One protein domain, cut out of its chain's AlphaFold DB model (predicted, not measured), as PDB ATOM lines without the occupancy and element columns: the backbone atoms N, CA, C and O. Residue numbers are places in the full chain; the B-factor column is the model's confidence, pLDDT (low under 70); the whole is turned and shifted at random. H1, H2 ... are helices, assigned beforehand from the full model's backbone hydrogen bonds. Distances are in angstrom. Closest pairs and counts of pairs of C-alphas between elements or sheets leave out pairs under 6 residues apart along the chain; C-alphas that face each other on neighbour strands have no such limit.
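What this domain is: This is residues 43 to 91 of the 95 residues of an uncharacterized protein of Candidatus Aenigmarchaeota archaeon (UniProt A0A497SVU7). One longer helix, H1, is crossed steeply by two short helices, H2 and H3, the three centres making a triangle; a long loop, residues 57 to 71, leads from the end of H1 back to H2. The printed part has 49 residues with three named helices, H1, H2, H3 along the chain, and no named strand: all helix. It is compact, with a radius of gyration of the C-alphas of 9.1 A, and spans 24 by 19 by 16 A.

Where its parts are: H1, residues 43 to 56, runs 20.8 A from C-alpha 43 at (36.224, 19.929, -23.108). H2 is residues 72 to 77, 8.4 A. H3, residues 82 to 89, 10.1 A, ends at C-alpha 89 (32.089, 28.863, -33.153).

How they stand to each other: H1 touches H2 with residues 46 to 51 alone, closest at the C-alphas of Leu 47 and Asn 73, 6.0 A, at a steep tilt of 67 degrees, opposite ways. H1 touches H3 with residues 48 to 52 alone, closest at the C-alphas of Cys 51 and Cys 89, 5.2 A; at 71 degrees they are only just about perpendicular. H2 and H3 only just touch, with 3 pairs of C-alphas within 8 A, the closest Leu 74 and Ala 85, 6.3 A, and are about perpendicular at 88 degrees. Every O i to N i+4 pair is within hydrogen-bond range in H2 and H3, and 9 of 10 in H1.

The domain as a whole: The C-alphas farthest apart, of Glu 43 and Asp 62, are 24.2 A apart. The printed part has no cut; the link H1 to H2 is long, H2 to H3 tight. Mean pLDDT of the printed part is 85.0, and no printed residue is under 70.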
ATOM      1  N   GLU A  43      36.539  18.506 -23.261       73.38
ATOM      2  CA  GLU A  43      36.224  19.929 -23.108       73.38
ATOM      3  C   GLU A  43      36.026  20.606 -24.469       73.38
ATOM      4  O   GLU A  43      35.016  21.279 -24.687       73.38
ATOM      5  N   GLU A  44      36.893  20.307 -25.439       76.81
ATOM      6  CA  GLU A  44      36.749  20.779 -26.820       76.81
ATOM      7  C   GLU A  44      35.476  20.232 -27.480       76.81
ATOM      8  O   GLU A  44      34.733  20.977 -28.125       76.81
ATOM      9  N   ALA A  45      35.155  18.950 -27.264       80.25
ATOM     10  CA  ALA A  45      33.925  18.348 -27.777       80.25
ATOM     11  C   ALA A  45      32.659  18.991 -27.181       80.25
ATOM     12  O   ALA A  45      31.661  19.158 -27.887       80.25
ATOM     13  N   LYS A  46      32.689  19.382 -25.898       84.94
ATOM     14  CA  LYS A  46      31.580  20.108 -25.253       84.94
ATOM     15  C   LYS A  46      31.401  21.503 -25.846       84.94
ATOM     16  O   LYS A  46      30.271  21.868 -26.157       84.94
ATOM     17  N   LEU A  47      32.492  22.240 -26.061       86.69
ATOM     18  CA  LEU A  47      32.454  23.564 -26.692       86.69
ATOM     19  C   LEU A  47      31.890  23.492 -28.116       86.69
ATOM     20  O   LEU A  47      31.003  24.264 -28.468       86.69
ATOM     21  N   GLN A  48      32.344  22.528 -28.921       86.44
ATOM     22  CA  GLN A  48      31.844  22.325 -30.285       86.44
ATOM     23  C   GLN A  48      30.358  21.943 -30.310       86.44
ATOM     24  O   GLN A  48      29.602  22.421 -31.158       86.44
ATOM     25  N   LYS A  49      29.911  21.116 -29.355       88.25
ATOM     26  CA  LYS A  49      28.495  20.774 -29.208       88.25
ATOM     27  C   LYS A  49      27.651  22.016 -28.913       88.25
ATOM     28  O   LYS A  49      26.667  22.244 -29.614       88.25
ATOM     29  N   GLU A  50      28.044  22.823 -27.928       89.12
ATOM     30  CA  GLU A  50      27.336  24.065 -27.590       89.12
ATOM     31  C   GLU A  50      27.342  25.059 -28.760       89.12
ATOM     32  O   GLU A  50      26.309  25.652 -29.061       89.12
ATOM     33  N   CYS A  51      28.456  25.183 -29.490       89.56
ATOM     34  CA  CYS A  51      28.528  25.997 -30.705       89.56
ATOM     35  C   CYS A  51      27.507  25.556 -31.759       89.56
ATOM     36  O   CYS A  51      26.841  26.393 -32.371       89.56
ATOM     37  N   ASN A  52      27.362  24.246 -31.975       88.56
ATOM     38  CA  ASN A  52      26.407  23.712 -32.939       88.56
ATOM     39  C   ASN A  52      24.951  23.921 -32.497       88.56
ATOM     40  O   ASN A  52      24.093  24.201 -33.327       88.56
ATOM     41  N   GLU A  53      24.660  23.818 -31.200       89.75
ATOM     42  CA  GLU A  53      23.331  24.130 -30.661       89.75
ATOM     43  C   GLU A  53      23.019  25.628 -30.792       89.75
ATOM     44  O   GLU A  53      21.954  26.003 -31.280       89.75
ATOM     45  N   TRP A  54      23.976  26.494 -30.461       89.56
ATOM     46  CA  TRP A  54      23.819  27.944 -30.565       89.56
ATOM     47  C   TRP A  54      23.723  28.442 -32.016       89.56
ATOM     48  O   TRP A  54      23.052  29.441 -32.297       89.56
ATOM     49  N   ARG A  55      24.300  27.701 -32.970       87.31
ATOM     50  CA  ARG A  55      24.157  27.950 -34.410       87.31
ATOM     51  C   ARG A  55      22.699  27.916 -34.870       87.31
ATOM     52  O   ARG A  55      22.323  28.725 -35.716       87.31
ATOM     53  N   TRP A  56      21.864  27.037 -34.309       86.56
ATOM     54  CA  TRP A  56      20.428  26.995 -34.627       86.56
ATOM     55  C   TRP A  56      19.680  28.244 -34.155       86.56
ATOM     56  O   TRP A  56      18.660  28.611 -34.732       86.56
ATOM     57  N   HIS A  57      20.230  28.941 -33.161       85.94
ATOM     58  CA  HIS A  57      19.754  30.240 -32.699       85.94
ATOM     59  C   HIS A  57      20.434  31.415 -33.415       85.94
ATOM     60  O   HIS A  57      20.393  32.536 -32.912       85.94
ATOM     61  N   PHE A  58      21.074  31.177 -34.566       85.12
ATOM     62  CA  PHE A  58      21.779  32.189 -35.360       85.12
ATOM     63  C   PHE A  58      22.832  32.973 -34.564       85.12
ATOM     64  O   PHE A  58      23.059  34.152 -34.831       85.12
ATOM     65  N   TYR A  59      23.460  32.331 -33.572       83.75
ATOM     66  CA  TYR A  59      24.387  32.990 -32.649       83.75
ATOM     67  C   TYR A  59      23.778  34.239 -31.995       83.75
ATOM     68  O   TYR A  59      24.416  35.292 -31.910       83.75
ATOM     69  N   SER A  60      22.511  34.136 -31.583       82.62
ATOM     70  CA  SER A  60      21.800  35.228 -30.928       82.62
ATOM     71  C   SER A  60      22.569  35.727 -29.704       82.62
ATOM     72  O   SER A  60      22.957  34.939 -28.839       82.62
ATOM     73  N   ASN A  61      22.742  37.047 -29.637       79.25
ATOM     74  CA  ASN A  61      23.349  37.777 -28.521       79.25
ATOM     75  C   ASN A  61      22.321  38.080 -27.406       79.25
ATOM     76  O   ASN A  61      22.563  38.855 -26.487       79.25
ATOM     77  N   ASP A  62      21.120  37.514 -27.500       80.94
ATOM     78  CA  ASP A  62      20.116  37.675 -26.459       80.94
ATOM     79  C   ASP A  62      20.570  36.942 -25.189       80.94
ATOM     80  O   ASP A  62      20.868  35.745 -25.223       80.94
ATOM     81  N   THR A  63      20.592  37.639 -24.052       75.88
ATOM     82  CA  THR A  63      20.969  37.072 -22.746       75.88
ATOM     83  C   THR A  63      20.023  35.962 -22.288       75.88
ATOM     84  O   THR A  63      20.360  35.179 -21.403       75.88
ATOM     85  N   ASN A  64      18.829  35.870 -22.881       80.88
ATOM     86  CA  ASN A  64      17.910  34.760 -22.639       80.88
ATOM     87  C   ASN A  64      18.327  33.480 -23.381       80.88
ATOM     88  O   ASN A  64      17.970  32.386 -22.952       80.88
ATOM     89  N   VAL A  65      19.097  33.609 -24.465       81.88
ATOM     90  CA  VAL A  65      19.572  32.494 -25.294       81.88
ATOM     91  C   VAL A  65      21.002  32.118 -24.914       81.88
ATOM     92  O   VAL A  65      21.259  30.963 -24.582       81.88
ATOM     93  N   PHE A  66      21.922  33.088 -24.903       86.00
ATOM     94  CA  PHE A  66      23.310  32.889 -24.493       86.00
ATOM     95  C   PHE A  66      23.482  33.213 -23.007       86.00
ATOM     96  O   PHE A  66      23.627  34.370 -22.617       86.00
ATOM     97  N   ASN A  67      23.442  32.180 -22.165       85.94
ATOM     98  CA  ASN A  67      23.635  32.295 -20.721       85.94
ATOM     99  C   ASN A  67      24.346  31.059 -20.146       85.94
ATOM    100  O   ASN A  67      24.500  30.039 -20.817       85.94
ATOM    101  N   ASN A  68      24.737  31.146 -18.873       87.25
ATOM    102  CA  ASN A  68      25.426  30.069 -18.154       87.25
ATOM    103  C   ASN A  68      24.593  28.781 -17.999       87.25
ATOM    104  O   ASN A  68      25.150  27.727 -17.725       87.25
ATOM    105  N   ASN A  69      23.267  28.847 -18.121       86.31
ATOM    106  CA  ASN A  69      22.399  27.681 -17.970       86.31
ATOM    107  C   ASN A  69      22.264  26.910 -19.288       86.31
ATOM    108  O   ASN A  69      22.193  25.685 -19.264       86.31
ATOM    109  N   THR A  70      22.230  27.622 -20.415       86.19
ATOM    110  CA  THR A  70      22.097  27.044 -21.755       86.19
ATOM    111  C   THR A  70      23.453  26.609 -22.311       86.19
ATOM    112  O   THR A  70      23.572  25.496 -22.811       86.19
ATOM    113  N   TYR A  71      24.482  27.459 -22.190       88.06
ATOM    114  CA  TYR A  71      25.822  27.223 -22.745       88.06
ATOM    115  C   TYR A  71      26.922  27.517 -21.706       88.06
ATOM    116  O   TYR A  71      27.686  28.475 -21.859       88.06
ATOM    117  N   PRO A  72      27.000  26.747 -20.603       88.44
ATOM    118  CA  PRO A  72      27.957  26.985 -19.519       88.44
ATOM    119  C   PRO A  72      29.418  26.944 -19.974       88.44
ATOM    120  O   PRO A  72      30.243  27.682 -19.432       88.44
ATOM    121  N   ASN A  73      29.769  26.082 -20.935       88.94
ATOM    122  CA  ASN A  73      31.164  25.932 -21.343       88.94
ATOM    123  C   ASN A  73      31.603  27.145 -22.173       88.94
ATOM    124  O   ASN A  73      32.604  27.773 -21.837       88.94
ATOM    125  N   LEU A  74      30.818  27.557 -23.175       86.69
ATOM    126  CA  LEU A  74      31.077  28.781 -23.944       86.69
ATOM    127  C   LEU A  74      31.041  30.033 -23.060       86.69
ATOM    128  O   LEU A  74      31.892  30.915 -23.190       86.69
ATOM    129  N   TRP A  75      30.081  30.108 -22.137       87.06
ATOM    130  CA  TRP A  75      29.920  31.244 -21.234       87.06
ATOM    131  C   TRP A  75      31.154  31.472 -20.354       87.06
ATOM    132  O   TRP A  75      31.634  32.603 -20.240       87.06
ATOM    133  N   ASN A  76      31.684  30.405 -19.752       86.75
ATOM    134  CA  ASN A  76      32.856  30.492 -18.882       86.75
ATOM    135  C   ASN A  76      34.159  30.637 -19.683       86.75
ATOM    136  O   ASN A  76      35.011  31.434 -19.292       86.75
ATOM    137  N   GLN A  77      34.287  29.953 -20.827       85.81
ATOM    138  CA  GLN A  77      35.487  30.004 -21.672       85.81
ATOM    139  C   GLN A  77      35.754  31.406 -22.233       85.81
ATOM    140  O   GLN A  77      36.897  31.858 -22.270       85.81
ATOM    141  N   PHE A  78      34.703  32.119 -22.649       86.19
ATOM    142  CA  PHE A  78      34.821  33.433 -23.292       86.19
ATOM    143  C   PHE A  78      34.495  34.605 -22.363       86.19
ATOM    144  O   PHE A  78      34.241  35.709 -22.836       86.19
ATOM    145  N   ASN A  79      34.517  34.403 -21.041       83.69
ATOM    146  CA  ASN A  79      34.254  35.451 -20.048       83.69
ATOM    147  C   ASN A  79      32.941  36.217 -20.308       83.69
ATOM    148  O   ASN A  79      32.891  37.443 -20.204       83.69
ATOM    149  N   LYS A  80      31.868  35.480 -20.635       84.12
ATOM    150  CA  LYS A  80      30.526  36.027 -20.912       84.12
ATOM    151  C   LYS A  80      30.459  36.925 -22.152       84.12
ATOM    152  O   LYS A  80      29.522  37.709 -22.271       84.12
ATOM    153  N   ASP A  81      31.438  36.829 -23.050       83.38
ATOM    154  CA  ASP A  81      31.502  37.595 -24.293       83.38
ATOM    155  C   ASP A  81      30.935  36.764 -25.467       83.38
ATOM    156  O   ASP A  81      31.615  35.874 -25.994       83.38
ATOM    157  N   PRO A  82      29.685  37.025 -25.886       83.88
ATOM    158  CA  PRO A  82      29.054  36.307 -26.988       83.88
ATOM    159  C   PRO A  82      29.697  36.613 -28.345       83.88
ATOM    160  O   PRO A  82      29.680  35.760 -29.229       83.88
ATOM    161  N   GLU A  83      30.308  37.782 -28.557       85.81
ATOM    162  CA  GLU A  83      30.964  38.050 -29.840       85.81
ATOM    163  C   GLU A  83      32.220  37.201 -30.013       85.81
ATOM    164  O   GLU A  83      32.434  36.629 -31.087       85.81
ATOM    165  N   LYS A  84      33.026  37.070 -28.954       85.62
ATOM    166  CA  LYS A  84      34.202  36.189 -28.963       85.62
ATOM    167  C   LYS A  84      33.812  34.724 -29.100       85.62
ATOM    168  O   LYS A  84      34.397  34.025 -29.926       85.62
ATOM    169  N   ALA A  85      32.796  34.285 -28.359       86.75
ATOM    170  CA  ALA A  85      32.283  32.924 -28.469       86.75
ATOM    171  C   ALA A  85      31.764  32.634 -29.888       86.75
ATOM    172  O   ALA A  85      32.065  31.585 -30.453       86.75
ATOM    173  N   ARG A  86      31.056  33.585 -30.517       87.06
ATOM    174  CA  ARG A  86      30.598  33.450 -31.906       87.06
ATOM    175  C   ARG A  86      31.770  33.332 -32.874       87.06
ATOM    176  O   ARG A  86      31.751  32.438 -33.711       87.06
ATOM    177  N   LYS A  87      32.792  34.189 -32.768       87.00
ATOM    178  CA  LYS A  87      33.987  34.108 -33.631       87.00
ATOM    179  C   LYS A  87      34.664  32.739 -33.535       87.00
ATOM    180  O   LYS A  87      35.036  32.179 -34.563       87.00
ATOM    181  N   TYR A  88      34.748  32.184 -32.325       87.06
ATOM    182  CA  TYR A  88      35.240  30.827 -32.098       87.06
ATOM    183  C   TYR A  88      34.354  29.770 -32.778       87.06
ATOM    184  O   TYR A  88      34.855  28.960 -33.555       87.06
ATOM    185  N   CYS A  89      33.037  29.813 -32.560       87.38
ATOM    186  CA  CYS A  89      32.089  28.863 -33.153       87.38
ATOM    187  C   CYS A  89      32.001  28.952 -34.688       87.38
ATOM    188  O   CYS A  89      31.737  27.956 -35.359       87.38
ATOM    189  N   GLU A  90      32.224  30.135 -35.260       85.19
ATOM    190  CA  GLU A  90      32.273  30.359 -36.708       85.19
ATOM    191  C   GLU A  90      33.619  29.958 -37.335       85.19
ATOM    192  O   GLU A  90      33.757  30.037 -38.556       85.19
ATOM    193  N   GLY A  91      34.611  29.552 -36.535       77.19
ATOM    194  CA  GLY A  91      35.958  29.244 -37.020       77.19
ATOM    195  C   GLY A  91      36.726  30.474 -37.518       77.19
ATOM    196  O   GLY A  91      37.711  30.329 -38.234       77.19
TER     197      GLY A  91